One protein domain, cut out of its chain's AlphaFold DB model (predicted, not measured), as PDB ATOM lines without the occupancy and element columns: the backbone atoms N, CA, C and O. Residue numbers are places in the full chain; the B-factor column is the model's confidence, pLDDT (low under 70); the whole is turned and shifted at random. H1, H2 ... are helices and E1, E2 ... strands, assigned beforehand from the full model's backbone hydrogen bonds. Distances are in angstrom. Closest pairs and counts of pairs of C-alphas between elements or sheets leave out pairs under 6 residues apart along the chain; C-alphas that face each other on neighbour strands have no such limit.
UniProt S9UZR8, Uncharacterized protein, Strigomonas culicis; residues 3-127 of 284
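AT A GLANCE: This is residues 3 to 127 of the 284 residues of an uncharacterized protein of Strigomonas culicis (UniProt S9UZR8). The long helix H1 runs over one face of a twisted four-strand sheet, E1, E2, E5 and E4, while a small ribbon of two strands, E3 and E6, has E3 next to H1, and H2 follows directly from E6. The loop round Thr 59 reaches one end of the longest axis and the link round Gly 103 the other. The 125 printed residues hold, in order, E1, H1, E2, E3, E4, E5, E6 and H2: two named helices and six named strands, class mixed. The larger sheet has the order E1, E2, E5, E4 and is mixed; E3 and E6 are antiparallel. The whole is compact, radius of gyration of the C-alphas 15.3 A, but only just elongated, spanning 50 by 33 by 25 A.

HOW THE PARTS SIT: Edge strand E1, residues 3 to 5, is parallel to E2, residues 43 to 48, with N 3 and O 43 at 2.9 A. Between them in the chain comes H1, residues 18 to 39, making a strand-helix-strand unit, two parallel neighbour strands joined through a helix, with a right-handed crossover. H1 is on the sheet E1, E2, E5, E4 at a height of 9.2 A over the sheet, and the two form two layers, a helix on one face of a sheet; H1 runs along the strands, at 9 degrees to E2 on the local plane. It lies over E2 and only just over E1, on which 3 of its C-alphas fall. Its closest C-alphas to E2 are those of Cys 36 and Ala 44, 7.0 A. E5, residues 93 to 98, is antiparallel to E2, with N 46 and O 95 at 2.9 A. E4, residues 79 to 82, forms a hairpin with E5, with N 81 and O 94 at 2.8 A. E3, residues 72 to 76, is antiparallel to E6, residues 109 to 113, with N 110 and O 75 at 2.8 A. The closest C-alphas of H1 and E3 are those of Asn 29 and Tyr 75, 7.3 A. H2, residues 114 to 126, is apart from H1 and only just not on the larger sheet, with 4 pairs of C-alphas within 10 A. In both helices every O i to N i+4 pair is within hydrogen-bond range.

IN THESE COORDINATES: E1 begins at C-alpha 3 (1.565, -43.552, 95.874) and is 6.7 A long. H1 is 31.7 A, E2 15.0 A, E3 13.2 A, E4 9.8 A, E5 16.2 A and E6 13.2 A. H2, 18.4 A, ends at C-alpha 126 (-24.800, -59.636, 90.110).

THE WHOLE: The C-alphas farthest apart are those of Thr 59 and Gly 103, 50.6 A. The printed part has no cut. The links E1 to H1 and E2 to E3 are long. Mean pLDDT of the printed part is 91.4; residues 103 to 105 are under 70.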
ATOM      1  N   PHE A   3       1.735 -42.683  94.710       95.38
ATOM      2  CA  PHE A   3       1.565 -43.552  95.874       95.38
ATOM      3  C   PHE A   3       0.521 -44.635  95.615       95.38
ATOM      4  O   PHE A   3      -0.508 -44.384  94.996       95.38
ATOM      5  N   VAL A   4       0.769 -45.845  96.105       97.06
ATOM      6  CA  VAL A   4      -0.204 -46.938  96.065       97.06
ATOM      7  C   VAL A   4      -0.265 -47.559  97.447       97.06
ATOM      8  O   VAL A   4       0.772 -47.913  98.007       97.06
ATOM      9  N   SER A   5      -1.474 -47.696  97.985       97.19
ATOM     10  CA  SER A   5      -1.711 -48.336  99.273       97.19
ATOM     11  C   SER A   5      -2.712 -49.477  99.137       97.19
ATOM     12  O   SER A   5      -3.792 -49.321  98.570       97.19
ATOM     13  N   ASP A   6      -2.347 -50.614  99.724       96.00
ATOM     14  CA  ASP A   6      -3.224 -51.767  99.925       96.00
ATOM     15  C   ASP A   6      -3.224 -52.213 101.397       96.00
ATOM     16  O   ASP A   6      -3.263 -53.404 101.700       96.00
ATOM     17  N   ILE A   7      -3.121 -51.253 102.326       95.69
ATOM     18  CA  ILE A   7      -3.105 -51.549 103.763       95.69
ATOM     19  C   ILE A   7      -4.385 -52.268 104.204       95.69
ATOM     20  O   ILE A   7      -5.485 -51.995 103.729       95.69
ATOM     21  N   ARG A   8      -4.218 -53.189 105.150       91.69
ATOM     22  CA  ARG A   8      -5.295 -53.747 105.956       91.69
ATOM     23  C   ARG A   8      -4.750 -54.001 107.355       91.69
ATOM     24  O   ARG A   8      -3.893 -54.863 107.529       91.69
ATOM     25  N   THR A   9      -5.209 -53.244 108.341       90.56
ATOM     26  CA  THR A   9      -4.713 -53.360 109.726       90.56
ATOM     27  C   THR A   9      -5.356 -54.490 110.524       90.56
ATOM     28  O   THR A   9      -4.739 -55.029 111.442       90.56
ATOM     29  N   GLY A  10      -6.588 -54.864 110.187       85.50
ATOM     30  CA  GLY A  10      -7.332 -55.907 110.884       85.50
ATOM     31  C   GLY A  10      -7.314 -57.259 110.175       85.50
ATOM     32  O   GLY A  10      -6.827 -57.412 109.056       85.50
ATOM     33  N   ASN A  11      -7.900 -58.259 110.836       87.50
ATOM     34  CA  ASN A  11      -8.147 -59.573 110.253       87.50
ATOM     35  C   ASN A  11      -9.662 -59.804 110.105       87.50
ATOM     36  O   ASN A  11     -10.285 -60.280 111.059       87.50
ATOM     37  N   PRO A  12     -10.245 -59.533 108.919       82.12
ATOM     38  CA  PRO A  12     -11.681 -59.677 108.681       82.12
ATOM     39  C   PRO A  12     -12.229 -61.070 109.010       82.12
ATOM     40  O   PRO A  12     -13.366 -61.183 109.436       82.12
ATOM     41  N   SER A  13     -11.423 -62.131 108.874       82.25
ATOM     42  CA  SER A  13     -11.861 -63.506 109.176       82.25
ATOM     43  C   SER A  13     -12.109 -63.785 110.662       82.25
ATOM     44  O   SER A  13     -12.710 -64.803 110.998       82.25
ATOM     45  N   LYS A  14     -11.615 -62.916 111.553       87.88
ATOM     46  CA  LYS A  14     -11.794 -63.025 113.007       87.88
ATOM     47  C   LYS A  14     -12.805 -62.021 113.558       87.88
ATOM     48  O   LYS A  14     -13.114 -62.087 114.742       87.88
ATOM     49  N   MET A  15     -13.264 -61.096 112.721       88.31
ATOM     50  CA  MET A  15     -14.256 -60.094 113.084       88.31
ATOM     51  C   MET A  15     -15.642 -60.708 112.930       88.31
ATOM     52  O   MET A  15     -15.913 -61.432 111.971       88.31
ATOM     53  N   THR A  16     -16.495 -60.467 113.914       86.88
ATOM     54  CA  THR A  16     -17.850 -61.032 113.970       86.88
ATOM     55  C   THR A  16     -18.930 -59.959 113.941       86.88
ATOM     56  O   THR A  16     -20.082 -60.282 113.662       86.88
ATOM     57  N   LYS A  17     -18.565 -58.693 114.184       90.12
ATOM     58  CA  LYS A  17     -19.491 -57.558 114.191       90.12
ATOM     59  C   LYS A  17     -19.141 -56.537 113.117       90.12
ATOM     60  O   LYS A  17     -17.965 -56.262 112.889       90.12
ATOM     61  N   ASN A  18     -20.159 -55.909 112.527       91.31
ATOM     62  CA  ASN A  18     -19.989 -54.854 111.520       91.31
ATOM     63  C   ASN A  18     -19.096 -53.710 112.033       91.31
ATOM     64  O   ASN A  18     -18.115 -53.346 111.391       91.31
ATOM     65  N   ILE A  19     -19.339 -53.256 113.265       91.81
ATOM     66  CA  ILE A  19     -18.569 -52.174 113.883       91.81
ATOM     67  C   ILE A  19     -17.059 -52.459 114.014       91.81
ATOM     68  O   ILE A  19     -16.240 -51.539 113.993       91.81
ATOM     69  N   GLU A  20     -16.644 -53.727 114.122       92.38
ATOM     70  CA  GLU A  20     -15.217 -54.087 114.136       92.38
ATOM     71  C   GLU A  20     -14.572 -53.833 112.767       92.38
ATOM     72  O   GLU A  20     -13.435 -53.358 112.692       92.38
ATOM     73  N   HIS A  21     -15.313 -54.104 111.688       90.88
ATOM     74  CA  HIS A  21     -14.882 -53.802 110.328       90.88
ATOM     75  C   HIS A  21     -14.824 -52.293 110.091       90.88
ATOM     76  O   HIS A  21     -13.813 -51.816 109.575       90.88
ATOM     77  N   THR A  22     -15.850 -51.555 110.524       93.06
ATOM     78  CA  THR A  22     -15.921 -50.088 110.436       93.06
ATOM     79  C   THR A  22     -14.695 -49.432 111.074       93.06
ATOM     80  O   THR A  22     -13.972 -48.699 110.402       93.06
ATOM     81  N   LYS A  23     -14.368 -49.781 112.325       93.69
ATOM     82  CA  LYS A  23     -13.212 -49.216 113.049       93.69
ATOM     83  C   LYS A  23     -11.878 -49.482 112.353       93.69
ATOM     84  O   LYS A  23     -11.003 -48.621 112.310       93.69
ATOM     85  N   MET A  24     -11.709 -50.683 111.804       93.50
ATOM     86  CA  MET A  24     -10.519 -51.028 111.026       93.50
ATOM     87  C   MET A  24     -10.431 -50.190 109.743       93.50
ATOM     88  O   MET A  24      -9.355 -49.697 109.425       93.50
ATOM     89  N   MET A  25     -11.540 -50.011 109.020       94.00
ATOM     90  CA  MET A  25     -11.573 -49.202 107.796       94.00
ATOM     91  C   MET A  25     -11.268 -47.732 108.066       94.00
ATOM     92  O   MET A  25     -10.508 -47.124 107.321       94.00
ATOM     93  N   GLU A  26     -11.829 -47.161 109.132       94.50
ATOM     94  CA  GLU A  26     -11.551 -45.783 109.544       94.50
ATOM     95  C   GLU A  26     -10.066 -45.595 109.867       94.50
ATOM     96  O   GLU A  26      -9.440 -44.644 109.399       94.50
ATOM     97  N   MET A  27      -9.465 -46.551 110.583       95.38
ATOM     98  CA  MET A  27      -8.031 -46.529 110.863       95.38
ATOM     99  C   MET A  27      -7.186 -46.668 109.586       95.38
ATOM    100  O   MET A  27      -6.224 -45.920 109.409       95.38
ATOM    101  N   ASP A  28      -7.545 -47.584 108.681       96.56
ATOM    102  CA  ASP A  28      -6.877 -47.744 107.383       96.56
ATOM    103  C   ASP A  28      -6.970 -46.447 106.554       96.56
ATOM    104  O   ASP A  28      -5.983 -46.008 105.960       96.56
ATOM    105  N   ASN A  29      -8.133 -45.791 106.547       96.38
ATOM    106  CA  ASN A  29      -8.368 -44.522 105.858       96.38
ATOM    107  C   ASN A  29      -7.482 -43.398 106.414       96.38
ATOM    108  O   ASN A  29      -6.802 -42.719 105.635       96.38
ATOM    109  N   GLU A  30      -7.426 -43.235 107.737       95.62
ATOM    110  CA  GLU A  30      -6.589 -42.219 108.388       95.62
ATOM    111  C   GLU A  30      -5.095 -42.446 108.141       95.62
ATOM    112  O   GLU A  30      -4.366 -41.501 107.827       95.62
ATOM    113  N   LEU A  31      -4.631 -43.699 108.188       96.94
ATOM    114  CA  LEU A  31      -3.247 -44.039 107.850       96.94
ATOM    115  C   LEU A  31      -2.928 -43.680 106.399       96.94
ATOM    116  O   LEU A  31      -1.944 -42.990 106.139       96.94
ATOM    117  N   GLN A  32      -3.785 -44.074 105.458       97.12
ATOM    118  CA  GLN A  32      -3.618 -43.747 104.042       97.12
ATOM    119  C   GLN A  32      -3.569 -42.232 103.795       97.12
ATOM    120  O   GLN A  32      -2.700 -41.760 103.060       97.12
ATOM    121  N   LYS A  33      -4.442 -41.457 104.452       94.56
ATOM    122  CA  LYS A  33      -4.462 -39.987 104.379       94.56
ATOM    123  C   LYS A  33      -3.181 -39.375 104.943       94.56
ATOM    124  O   LYS A  33      -2.560 -38.530 104.293       94.56
ATOM    125  N   SER A  34      -2.768 -39.824 106.128       94.38
ATOM    126  CA  SER A  34      -1.531 -39.392 106.781       94.38
ATOM    127  C   SER A  34      -0.308 -39.687 105.916       94.38
ATOM    128  O   SER A  34       0.571 -38.835 105.761       94.38
ATOM    129  N   TRP A  35      -0.267 -40.861 105.284       95.31
ATOM    130  CA  TRP A  35       0.807 -41.227 104.378       95.31
ATOM    131  C   TRP A  35       0.839 -40.309 103.174       95.31
ATOM    132  O   TRP A  35       1.861 -39.653 103.008       95.31
ATOM    133  N   CYS A  36      -0.259 -40.158 102.423       94.69
ATOM    134  CA  CYS A  36      -0.336 -39.244 101.275       94.69
ATOM    135  C   CYS A  36       0.276 -37.865 101.575       94.69
ATOM    136  O   CYS A  36       1.081 -37.372 100.783       94.69
ATOM    137  N   LEU A  37      -0.051 -37.289 102.739       92.44
ATOM    138  CA  LEU A  37       0.519 -36.032 103.234       92.44
ATOM    139  C   LEU A  37       2.017 -36.118 103.546       92.44
ATOM    140  O   LEU A  37       2.799 -35.269 103.121       92.44
ATOM    141  N   SER A  38       2.423 -37.138 104.299       92.69
ATOM    142  CA  SER A  38       3.803 -37.299 104.769       92.69
ATOM    143  C   SER A  38       4.781 -37.454 103.611       92.69
ATOM    144  O   SER A  38       5.854 -36.851 103.609       92.69
ATOM    145  N   ILE A  39       4.396 -38.241 102.605       92.19
ATOM    146  CA  ILE A  39       5.228 -38.471 101.426       92.19
ATOM    147  C   ILE A  39       5.054 -37.365 100.373       92.19
ATOM    148  O   ILE A  39       5.869 -37.271  99.460       92.19
ATOM    149  N   LYS A  40       4.047 -36.491 100.516       93.12
ATOM    150  CA  LYS A  40       3.679 -35.444  99.550       93.12
ATOM    151  C   LYS A  40       3.338 -36.017  98.178       93.12
ATOM    152  O   LYS A  40       3.965 -35.686  97.174       93.12
ATOM    153  N   ALA A  41       2.377 -36.938  98.147       93.25
ATOM    154  CA  ALA A  41       1.927 -37.547  96.900       93.25
ATOM    155  C   ALA A  41       1.372 -36.494  95.921       93.25
ATOM    156  O   ALA A  41       0.687 -35.550  96.318       93.25
ATOM    157  N   ASP A  42       1.656 -36.681  94.632       92.38
ATOM    158  CA  ASP A  42       0.996 -35.930  93.552       92.38
ATOM    159  C   ASP A  42      -0.291 -36.642  93.126       92.38
ATOM    160  O   ASP A  42      -1.273 -36.016  92.741       92.38
ATOM    161  N   ILE A  43      -0.291 -37.970  93.224       94.62
ATOM    162  CA  ILE A  43      -1.432 -38.842  92.966       94.62
ATOM    163  C   ILE A  43      -1.291 -40.094  93.831       94.62
ATOM    164  O   ILE A  43      -0.177 -40.588  94.036       94.62
ATOM    165  N   ALA A  44      -2.409 -40.605  94.337       96.50
ATOM    166  CA  ALA A  44      -2.442 -41.843  95.094       96.50
ATOM    167  C   ALA A  44      -3.579 -42.761  94.638       96.50
ATOM    168  O   ALA A  44      -4.675 -42.292  94.350       96.50
ATOM    169  N   MET A  45      -3.320 -44.067  94.609       97.00
ATOM    170  CA  MET A  45      -4.332 -45.109  94.457       97.00
ATOM    171  C   MET A  45      -4.481 -45.838  95.790       97.00
ATOM    172  O   MET A  45      -3.562 -46.523  96.244       97.00
ATOM    173  N   LEU A  46      -5.630 -45.658  96.428       97.62
ATOM    174  CA  LEU A  46      -5.886 -46.087  97.797       97.62
ATOM    175  C   LEU A  46      -6.890 -47.234  97.817       97.62
ATOM    176  O   LEU A  46      -7.826 -47.281  97.015       97.62
ATOM    177  N   LYS A  47      -6.708 -48.166  98.747       96.56
ATOM    178  CA  LYS A  47      -7.724 -49.167  99.060       96.56
ATOM    179  C   LYS A  47      -8.900 -48.451  99.705       96.56
ATOM    180  O   LYS A  47      -8.712 -47.776 100.715       96.56
ATOM    181  N   PHE A  48     -10.090 -48.590  99.130       95.81
ATOM    182  CA  PHE A  48     -11.274 -47.922  99.641       95.81
ATOM    183  C   PHE A  48     -12.457 -48.876  99.694       95.81
ATOM    184  O   PHE A  48     -12.782 -49.573  98.735       95.81
ATOM    185  N   HIS A  49     -13.079 -48.926 100.860       91.81
ATOM    186  CA  HIS A  49     -14.207 -49.791 101.132       91.81
ATOM    187  C   HIS A  49     -15.017 -49.101 102.233       91.81
ATOM    188  O   HIS A  49     -14.614 -49.169 103.395       91.81
ATOM    189  N   PRO A  50     -16.080 -48.358 101.883       92.69
ATOM    190  CA  PRO A  50     -17.026 -47.855 102.864       92.69
ATOM    191  C   PRO A  50     -17.567 -48.995 103.740       92.69
ATOM    192  O   PRO A  50     -17.701 -50.120 103.243       92.69
ATOM    193  N   PRO A  51     -17.860 -48.734 105.024       92.38
ATOM    194  CA  PRO A  51     -18.537 -49.690 105.888       92.38
ATOM    195  C   PRO A  51     -19.843 -50.194 105.280       92.38
ATOM    196  O   PRO A  51     -20.519 -49.463 104.557       92.38
ATOM    197  N   TYR A  52     -20.233 -51.423 105.619       91.62
ATOM    198  CA  TYR A  52     -21.580 -51.881 105.298       91.62
ATOM    199  C   TYR A  52     -22.593 -51.107 106.147       91.62
ATOM    200  O   TYR A  52     -22.341 -50.885 107.339       91.62
ATOM    201  N   PRO A  53     -23.736 -50.694 105.574       92.94
ATOM    202  CA  PRO A  53     -24.767 -50.026 106.346       92.94
ATOM    203  C   PRO A  53     -25.279 -50.949 107.458       92.94
ATOM    204  O   PRO A  53     -25.344 -52.170 107.304       92.94
ATOM    205  N   LYS A  54     -25.654 -50.350 108.589       93.19
ATOM    206  CA  LYS A  54     -26.253 -51.087 109.703       93.19
ATOM    207  C   LYS A  54     -27.528 -51.813 109.264       93.19
ATOM    208  O   LYS A  54     -28.347 -51.261 108.525       93.19
ATOM    209  N   GLU A  55     -27.719 -53.023 109.776       92.44
ATOM    210  CA  GLU A  55     -28.976 -53.750 109.618       92.44
ATOM    211  C   GLU A  55     -30.077 -53.051 110.427       92.44
ATOM    212  O   GLU A  55     -29.891 -52.719 111.599       92.44
ATOM    213  N   THR A  56     -31.225 -52.812 109.797       91.06
ATOM    214  CA  THR A  56     -32.346 -52.091 110.425       91.06
ATOM    215  C   THR A  56     -33.518 -52.995 110.776       91.06
ATOM    216  O   THR A  56     -34.364 -52.578 111.563       91.06
ATOM    217  N   ASP A  57     -33.569 -54.212 110.226       93.44
ATOM    218  CA  ASP A  57     -34.602 -55.197 110.534       93.44
ATOM    219  C   ASP A  57     -34.262 -55.951 111.833       93.44
ATOM    220  O   ASP A  57     -33.339 -56.771 111.827       93.44
ATOM    221  N   PRO A  58     -35.021 -55.768 112.934       93.88
ATOM    222  CA  PRO A  58     -34.759 -56.454 114.201       93.88
ATOM    223  C   PRO A  58     -34.915 -57.980 114.141       93.88
ATOM    224  O   PRO A  58     -34.550 -58.671 115.091       93.88
ATOM    225  N   THR A  59     -35.504 -58.519 113.069       94.81
ATOM    226  CA  THR A  59     -35.679 -59.965 112.865       94.81
ATOM    227  C   THR A  59     -34.516 -60.610 112.110       94.81
ATOM    228  O   THR A  59     -34.383 -61.838 112.110       94.81
ATOM    229  N   SER A  60     -33.651 -59.800 111.493       92.75
ATOM    230  CA  SER A  60     -32.462 -60.261 110.782       92.75
ATOM    231  C   SER A  60     -31.441 -60.840 111.759       92.75
ATOM    232  O   SER A  60     -31.152 -60.271 112.809       92.75
ATOM    233  N   SER A  61     -30.805 -61.953 111.387       89.00
ATOM    234  CA  SER A  61     -29.716 -62.546 112.180       89.00
ATOM    235  C   SER A  61     -28.454 -61.678 112.235       89.00
ATOM    236  O   SER A  61     -27.530 -61.999 112.981       89.00
ATOM    237  N   ARG A  62     -28.399 -60.608 111.431       87.50
ATOM    238  CA  ARG A  62     -27.297 -59.638 111.373       87.50
ATOM    239  C   ARG A  62     -27.569 -58.371 112.183       87.50
ATOM    240  O   ARG A  62     -26.681 -57.531 112.269       87.50
ATOM    241  N   PHE A  63     -28.768 -58.227 112.746       92.19
ATOM    242  CA  PHE A  63     -29.121 -57.076 113.563       92.19
ATOM    243  C   PHE A  63     -28.304 -57.074 114.860       92.19
ATOM    244  O   PHE A  63     -28.403 -58.002 115.664       92.19
ATOM    245  N   ASP A  64     -27.507 -56.026 115.064       92.50
ATOM    246  CA  ASP A  64     -26.839 -55.739 116.333       92.50
ATOM    247  C   ASP A  64     -27.366 -54.385 116.844       92.50
ATOM    248  O   ASP A  64     -27.135 -53.366 116.191       92.50
ATOM    249  N   PRO A  65     -28.097 -54.341 117.977       91.56
ATOM    250  CA  PRO A  65     -28.624 -53.090 118.524       91.56
ATOM    251  C   PRO A  65     -27.523 -52.108 118.953       91.56
ATOM    252  O   PRO A  65     -27.803 -50.921 119.096       91.56
ATOM    253  N   GLU A  66     -26.291 -52.591 119.134       92.62
ATOM    254  CA  GLU A  66     -25.122 -51.784 119.487       92.62
ATOM    255  C   GLU A  66     -24.300 -51.360 118.252       92.62
ATOM    256  O   GLU A  66     -23.199 -50.832 118.409       92.62
ATOM    257  N   ASP A  67     -24.781 -51.610 117.022       92.50
ATOM    258  CA  ASP A  67     -24.104 -51.163 115.798       92.50
ATOM    259  C   ASP A  67     -24.298 -49.654 115.573       92.50
ATOM    260  O   ASP A  67     -25.351 -49.182 115.131       92.50
ATOM    261  N   ASP A  68     -23.244 -48.895 115.863       91.38
ATOM    262  CA  ASP A  68     -23.141 -47.451 115.659       91.38
ATOM    263  C   ASP A  68     -22.457 -47.073 114.333       91.38
ATOM    264  O   ASP A  68     -22.074 -45.916 114.148       91.38
ATOM    265  N   THR A  69     -22.341 -48.011 113.382       93.75
ATOM    266  CA  THR A  69     -21.757 -47.744 112.059       93.75
ATOM    267  C   THR A  69     -22.448 -46.552 111.376       93.75
ATOM    268  O   THR A  69     -23.681 -46.529 111.246       93.75
ATOM    269  N   PRO A  70     -21.681 -45.542 110.923       93.88
ATOM    270  CA  PRO A  70     -22.252 -44.342 110.340       93.88
ATOM    271  C   PRO A  70     -22.864 -44.630 108.964       93.88
ATOM    272  O   PRO A  70     -22.345 -45.420 108.175       93.88
ATOM    273  N   ALA A  71     -23.956 -43.933 108.644       94.62
ATOM    274  CA  ALA A  71     -24.588 -44.019 107.324       94.62
ATOM    275  C   ALA A  71     -23.716 -43.415 106.208       94.62
ATOM    276  O   ALA A  71     -23.897 -43.735 105.037       94.62
ATOM    277  N   GLN A  72     -22.790 -42.527 106.576       96.31
ATOM    278  CA  GLN A  72     -21.919 -41.809 105.657       96.31
ATOM    279  C   GLN A  72     -20.519 -41.682 106.253       96.31
ATOM    280  O   GLN A  72     -20.379 -41.440 107.452       96.31
ATOM    281  N   ILE A  73     -19.493 -41.776 105.411       95.38
ATOM    282  CA  ILE A  73     -18.100 -41.543 105.808       95.38
ATOM    283  C   ILE A  73     -17.516 -40.359 105.041       95.38
ATOM    284  O   ILE A  73     -17.764 -40.192 103.849       95.38
ATOM    285  N   SER A  74     -16.724 -39.529 105.720       95.25
ATOM    286  CA  SER A  74     -15.933 -38.480 105.066       95.25
ATOM    287  C   SER A  74     -14.534 -39.009 104.794       95.25
ATOM    288  O   SER A  74     -13.853 -39.473 105.707       95.25
ATOM    289  N   TYR A  75     -14.101 -38.955 103.538       96.44
ATOM    290  CA  TYR A  75     -12.755 -39.365 103.152       96.44
ATOM    291  C   TYR A  75     -12.223 -38.511 102.000       96.44
ATOM    292  O   TYR A  75     -12.873 -37.560 101.581       96.44
ATOM    293  N   LEU A  76     -11.027 -38.812 101.492       96.00
ATOM    294  CA  LEU A  76     -10.437 -38.094 100.363       96.00
ATOM    295  C   LEU A  76     -11.374 -38.114  99.148       96.00
ATOM    296  O   LEU A  76     -11.954 -39.147  98.826       96.00
ATOM    297  N   ALA A  77     -11.523 -36.979  98.468       95.50
ATOM    298  CA  ALA A  77     -12.276 -36.908  97.220       95.50
ATOM    299  C   ALA A  77     -11.442 -37.499  96.075       95.50
ATOM    300  O   ALA A  77     -10.290 -37.107  95.872       95.50
ATOM    301  N   GLY A  78     -12.017 -38.435  95.322       95.06
ATOM    302  CA  GLY A  78     -11.315 -39.114  94.238       95.06
ATOM    303  C   GLY A  78     -12.245 -39.792  93.244       95.06
ATOM    304  O   GLY A  78     -13.467 -39.711  93.343       95.06
ATOM    305  N   VAL A  79     -11.635 -40.471  92.279       94.88
ATOM    306  CA  VAL A  79     -12.323 -41.294  91.284       94.88
ATOM    307  C   VAL A  79     -12.236 -42.755  91.712       94.88
ATOM    308  O   VAL A  79     -11.141 -43.290  91.894       94.88
ATOM    309  N   SER A  80     -13.387 -43.403  91.863       93.12
ATOM    310  CA  SER A  80     -13.465 -44.832  92.171       93.12
ATOM    311  C   SER A  80     -13.196 -45.671  90.923       93.12
ATOM    312  O   SER A  80     -13.886 -45.546  89.913       93.12
ATOM    313  N   LEU A  81     -12.216 -46.563  91.016       90.12
ATOM    314  CA  LEU A  81     -11.928 -47.599  90.034       90.12
ATOM    315  C   LEU A  81     -12.433 -48.946  90.552       90.12
ATOM    316  O   LEU A  81     -12.030 -49.415  91.623       90.12
ATOM    317  N   TRP A  82     -13.312 -49.572  89.774       84.94
ATOM    318  CA  TRP A  82     -13.882 -50.881  90.075       84.94
ATOM    319  C   TRP A  82     -12.818 -51.978  90.010       84.94
ATOM    320  O   TRP A  82     -11.960 -51.989  89.128       84.94
ATOM    321  N   GLY A  83     -12.871 -52.904  90.967       82.88
ATOM    322  CA  GLY A  83     -11.943 -54.025  91.025       82.88
ATOM    323  C   GLY A  83     -12.225 -55.054  89.931       82.88
ATOM    324  O   GLY A  83     -13.131 -55.876  90.079       82.88
ATOM    325  N   VAL A  84     -11.406 -55.053  88.878       89.94
ATOM    326  CA  VAL A  84     -11.394 -56.123  87.870       89.94
ATOM    327  C   VAL A  84     -10.979 -57.431  88.546       89.94
ATOM    328  O   VAL A  84      -9.970 -57.464  89.253       89.94
ATOM    329  N   TRP A  85     -11.762 -58.496  88.359       90.94
ATOM    330  CA  TRP A  85     -11.516 -59.814  88.965       90.94
ATOM    331  C   TRP A  85     -11.502 -59.826  90.504       90.94
ATOM    332  O   TRP A  85     -10.939 -60.732  91.121       90.94
ATOM    333  N   ALA A  86     -12.124 -58.834  91.153       89.56
ATOM    334  CA  ALA A  86     -12.299 -58.843  92.605       89.56
ATOM    335  C   ALA A  86     -13.226 -60.000  93.063       89.56
ATOM    336  O   ALA A  86     -13.960 -60.576  92.255       89.56
ATOM    337  N   PRO A  87     -13.251 -60.353  94.363       86.19
ATOM    338  CA  PRO A  87     -14.163 -61.381  94.866       86.19
ATOM    339  C   PRO A  87     -15.628 -61.098  94.508       86.19
ATOM    340  O   PRO A  87     -16.047 -59.936  94.463       86.19
ATOM    341  N   LYS A  88     -16.419 -62.163  94.296       81.88
ATOM    342  CA  LYS A  88     -17.784 -62.107  93.733       81.88
ATOM    343  C   LYS A  88     -18.716 -61.105  94.420       81.88
ATOM    344  O   LYS A  88     -19.523 -60.476  93.750       81.88
ATOM    345  N   SER A  89     -18.605 -60.955  95.734       85.31
ATOM    346  CA  SER A  89     -19.436 -60.055  96.541       85.31
ATOM    347  C   SER A  89     -18.647 -58.883  97.129       85.31
ATOM    348  O   SER A  89     -19.053 -58.322  98.139       85.31
ATOM    349  N   SER A  90     -17.477 -58.565  96.573       89.12
ATOM    350  CA  SER A  90     -16.648 -57.475  97.081       89.12
ATOM    351  C   SER A  90     -17.280 -56.117  96.784       89.12
ATOM    352  O   SER A  90     -17.685 -55.856  95.654       89.12
ATOM    353  N   SER A  91     -17.306 -55.251  97.790       91.19
ATOM    354  CA  SER A  91     -17.592 -53.816  97.683       91.19
ATOM    355  C   SER A  91     -16.324 -52.959  97.779       91.19
ATOM    356  O   SER A  91     -16.397 -51.741  97.922       91.19
ATOM    357  N   GLU A  92     -15.141 -53.575  97.724       93.38
ATOM    358  CA  GLU A  92     -13.874 -52.849  97.700       93.38
ATOM    359  C   GLU A  92     -13.618 -52.260  96.307       93.38
ATOM    360  O   GLU A  92     -13.735 -52.945  95.291       93.38
ATOM    361  N   VAL A  93     -13.207 -50.995  96.277       94.06
ATOM    362  CA  VAL A  93     -12.775 -50.277  95.076       94.06
ATOM    363  C   VAL A  93     -11.382 -49.684  95.298       94.06
ATOM    364  O   VAL A  93     -10.862 -49.632  96.419       94.06
ATOM    365  N   ARG A  94     -10.746 -49.222  94.221       95.56
ATOM    366  CA  ARG A  94      -9.525 -48.415  94.311       95.56
ATOM    367  C   ARG A  94      -9.886 -46.951  94.133       95.56
ATOM    368  O   ARG A  94     -10.394 -46.574  93.087       95.56
ATOM    369  N   LEU A  95      -9.626 -46.127  95.138       96.88
ATOM    370  CA  LEU A  95      -9.892 -44.696  95.073       96.88
ATOM    371  C   LEU A  95      -8.639 -43.966  94.589       96.88
ATOM    372  O   LEU A  95      -7.619 -43.949  95.281       96.88
ATOM    373  N   VAL A  96      -8.710 -43.379  93.396       96.56
ATOM    374  CA  VAL A  96      -7.632 -42.561  92.838       96.56
ATOM    375  C   VAL A  96      -7.857 -41.109  93.221       96.56
ATOM    376  O   VAL A  96      -8.857 -40.501  92.847       96.56
ATOM    377  N   VAL A  97      -6.912 -40.549  93.964       95.69
ATOM    378  CA  VAL A  97      -6.970 -39.188  94.497       95.69
ATOM    379  C   VAL A  97      -5.786 -38.388  93.970       95.69
ATOM    380  O   VAL A  97      -4.660 -38.887  93.907       95.69
ATOM    381  N   THR A  98      -6.023 -37.141  93.584       92.12
ATOM    382  CA  THR A  98      -4.983 -36.236  93.080       92.12
ATOM    383  C   THR A  98      -4.636 -35.195  94.132       92.12
ATOM    384  O   THR A  98      -5.519 -34.637  94.778       92.12
ATOM    385  N   GLY A  99      -3.339 -34.950  94.296       82.81
ATOM    386  CA  GLY A  99      -2.803 -33.930  95.181       82.81
ATOM    387  C   GLY A  99      -2.977 -32.503  94.633       82.81
ATOM    388  O   GLY A  99      -3.761 -32.272  93.709       82.81
ATOM    389  N   PRO A 100      -2.231 -31.529  95.185       77.62
ATOM    390  CA  PRO A 100      -1.050 -31.732  96.027       77.62
ATOM    391  C   PRO A 100      -1.388 -32.119  97.476       77.62
ATOM    392  O   PRO A 100      -2.111 -31.410  98.173       77.62
ATOM    393  N   PHE A 101      -0.791 -33.211  97.963       84.94
ATOM    394  CA  PHE A 101      -0.849 -33.606  99.376       84.94
ATOM    395  C   PHE A 101       0.289 -32.956 100.181       84.94
ATOM    396  O   PHE A 101       1.112 -33.639 100.782       84.94
ATOM    397  N   GLY A 102       0.386 -31.622 100.179       76.31
ATOM    398  CA  GLY A 102       1.459 -30.916 100.888       76.31
ATOM    399  C   GLY A 102       1.173 -29.445 101.200       76.31
ATOM    400  O   GLY A 102       0.322 -28.811 100.584       76.31
ATOM    401  N   GLY A 103       1.924 -28.888 102.159       68.81
ATOM    402  CA  GLY A 103       1.795 -27.491 102.603       68.81
ATOM    403  C   GLY A 103       0.554 -27.225 103.467       68.81
ATOM    404  O   GLY A 103      -0.066 -28.153 103.975       68.81
ATOM    405  N   ASN A 104       0.173 -25.950 103.618       67.88
ATOM    406  CA  ASN A 104      -1.045 -25.518 104.328       67.88
ATOM    407  C   ASN A 104      -2.323 -25.665 103.466       67.88
ATOM    408  O   ASN A 104      -3.291 -24.930 103.662       67.88
ATOM    409  N   MET A 105      -2.319 -26.539 102.455       68.62
ATOM    410  CA  MET A 105      -3.450 -26.691 101.541       68.62
ATOM    411  C   MET A 105      -4.544 -27.569 102.143       68.62
ATOM    412  O   MET A 105      -4.280 -28.588 102.781       68.62
ATOM    413  N   LYS A 106      -5.796 -27.167 101.917       76.25
ATOM    414  CA  LYS A 106      -6.967 -27.944 102.316       76.25
ATOM    415  C   LYS A 106      -7.128 -29.117 101.352       76.25
ATOM    416  O   LYS A 106      -7.331 -28.909 100.159       76.25
ATOM    417  N   ILE A 107      -7.043 -30.332 101.880       83.12
ATOM    418  CA  ILE A 107      -7.269 -31.551 101.108       83.12
ATOM    419  C   ILE A 107      -8.754 -31.637 100.753       83.12
ATOM    420  O   ILE A 107      -9.610 -31.371 101.599       83.12
ATOM    421  N   ALA A 108      -9.059 -31.986  99.504       89.56
ATOM    422  CA  ALA A 108     -10.431 -32.223  99.088       89.56
ATOM    423  C   ALA A 108     -10.957 -33.506  99.741       89.56
ATOM    424  O   ALA A 108     -10.351 -34.574  99.622       89.56
ATOM    425  N   GLU A 109     -12.095 -33.387 100.413       93.06
ATOM    426  CA  GLU A 109     -12.816 -34.504 101.009       93.06
ATOM    427  C   GLU A 109     -14.194 -34.625 100.362       93.06
ATOM    428  O   GLU A 109     -14.782 -33.629  99.932       93.06
ATOM    429  N   ALA A 110     -14.685 -35.854 100.278       95.50
ATOM    430  CA  ALA A 110     -16.019 -36.198  99.825       95.50
ATOM    431  C   ALA A 110     -16.724 -37.010 100.912       95.50
ATOM    432  O   ALA A 110     -16.089 -37.723 101.696       95.50
ATOM    433  N   VAL A 111     -18.047 -36.888 100.939       96.75
ATOM    434  CA  VAL A 111     -18.914 -37.710 101.774       96.75
ATOM    435  C   VAL A 111     -19.412 -38.862 100.914       96.75
ATOM    436  O   VAL A 111     -19.981 -38.630  99.849       96.75
ATOM    437  N   TYR A 112     -19.179 -40.087 101.370       95.94
ATOM    438  CA  TYR A 112     -19.604 -41.307 100.698       95.94
ATOM    439  C   TYR A 112     -20.751 -41.929 101.486       95.94
ATOM    440  O   TYR A 112     -20.605 -42.186 102.683       95.94
ATOM    441  N   ASP A 113     -21.879 -42.162 100.820       96.88
ATOM    442  CA  ASP A 113     -23.022 -42.857 101.405       96.88
ATOM    443  C   ASP A 113     -22.785 -44.372 101.389       96.88
ATOM    444  O   ASP A 113     -22.541 -44.975 100.340       96.88
ATOM    445  N   CYS A 114     -22.811 -44.986 102.574       95.12
ATOM    446  CA  CYS A 114     -22.487 -46.400 102.749       95.12
ATOM    447  C   CYS A 114     -23.517 -47.307 102.061       95.12
ATOM    448  O   CYS A 114     -23.155 -48.348 101.511       95.12
ATOM    449  N   LYS A 115     -24.794 -46.905 102.068       94.94
ATOM    450  CA  LYS A 115     -25.879 -47.684 101.471       94.94
ATOM    451  C   LYS A 115     -25.851 -47.579  99.952       94.94
ATOM    452  O   LYS A 115     -25.913 -48.601  99.277       94.94
ATOM    453  N   GLU A 116     -25.702 -46.371  99.417       95.88
ATOM    454  CA  GLU A 116     -25.571 -46.169  97.971       95.88
ATOM    455  C   GLU A 116     -24.374 -46.955  97.415       95.88
ATOM    456  O   GLU A 116     -24.496 -47.667  96.416       95.88
ATOM    457  N   HIS A 117     -23.221 -46.895  98.094       94.81
ATOM    458  CA  HIS A 117     -22.033 -47.644  97.683       94.81
ATOM    459  C   HIS A 117     -22.272 -49.158  97.679       94.81
ATOM    460  O   HIS A 117     -21.901 -49.832  96.714       94.81
ATOM    461  N   GLU A 118     -22.904 -49.700  98.726       93.69
ATOM    462  CA  GLU A 118     -23.276 -51.118  98.788       93.69
ATOM    463  C   GLU A 118     -24.192 -51.509  97.622       93.69
ATOM    464  O   GLU A 118     -23.925 -52.504  96.945       93.69
ATOM    465  N   GLU A 119     -25.234 -50.723  97.348       93.44
ATOM    466  CA  GLU A 119     -26.210 -50.996  96.289       93.44
ATOM    467  C   GLU A 119     -25.561 -50.998  94.898       93.44
ATOM    468  O   GLU A 119     -25.798 -51.916  94.102       93.44
ATOM    469  N   ILE A 120     -24.682 -50.031  94.610       91.75
ATOM    470  CA  ILE A 120     -23.949 -49.976  93.337       91.75
ATOM    471  C   ILE A 120     -23.012 -51.185  93.211       91.75
ATOM    472  O   ILE A 120     -22.997 -51.847  92.169       91.75
ATOM    473  N   CYS A 121     -22.261 -51.517  94.268       91.44
ATOM    474  CA  CYS A 121     -21.384 -52.691  94.275       91.44
ATOM    475  C   CYS A 121     -22.176 -53.985  94.076       91.44
ATOM    476  O   CYS A 121     -21.773 -54.856  93.304       91.44
ATOM    477  N   HIS A 122     -23.314 -54.123  94.754       91.19
ATOM    478  CA  HIS A 122     -24.188 -55.278  94.618       91.19
ATOM    479  C   HIS A 122     -24.678 -55.424  93.177       91.19
ATOM    480  O   HIS A 122     -24.539 -56.500  92.595       91.19
ATOM    481  N   PHE A 123     -25.175 -54.340  92.575       90.50
ATOM    482  CA  PHE A 123     -25.635 -54.337  91.188       90.50
ATOM    483  C   PHE A 123     -24.522 -54.730  90.205       90.50
ATOM    484  O   PHE A 123     -24.741 -55.605  89.363       90.50
ATOM    485  N   TYR A 124     -23.324 -54.149  90.346       86.44
ATOM    486  CA  TYR A 124     -22.142 -54.511  89.549       86.44
ATOM    487  C   TYR A 124     -21.826 -56.011  89.664       86.44
ATOM    488  O   TYR A 124     -21.574 -56.699  88.676       86.44
ATOM    489  N   ASN A 125     -21.903 -56.545  90.882       87.88
ATOM    490  CA  ASN A 125     -21.518 -57.917  91.186       87.88
ATOM    491  C   ASN A 125     -22.485 -58.984  90.657       87.88
ATOM    492  O   ASN A 125     -22.051 -60.102  90.359       87.88
ATOM    493  N   ILE A 126     -23.779 -58.673  90.554       87.00
ATOM    494  CA  ILE A 126     -24.800 -59.636  90.110       87.00
ATOM    495  C   ILE A 126     -25.098 -59.548  88.612       87.00
ATOM    496  O   ILE A 126     -25.531 -60.536  88.019       87.00
ATOM    497  N   ASN A 127     -24.887 -58.387  87.990       84.25
ATOM    498  CA  ASN A 127     -25.346 -58.134  86.630       84.25
ATOM    499  C   ASN A 127     -24.204 -58.235  85.615       84.25
ATOM    500  O   ASN A 127     -23.486 -57.270  85.372       84.25
TER     501      ASN A 127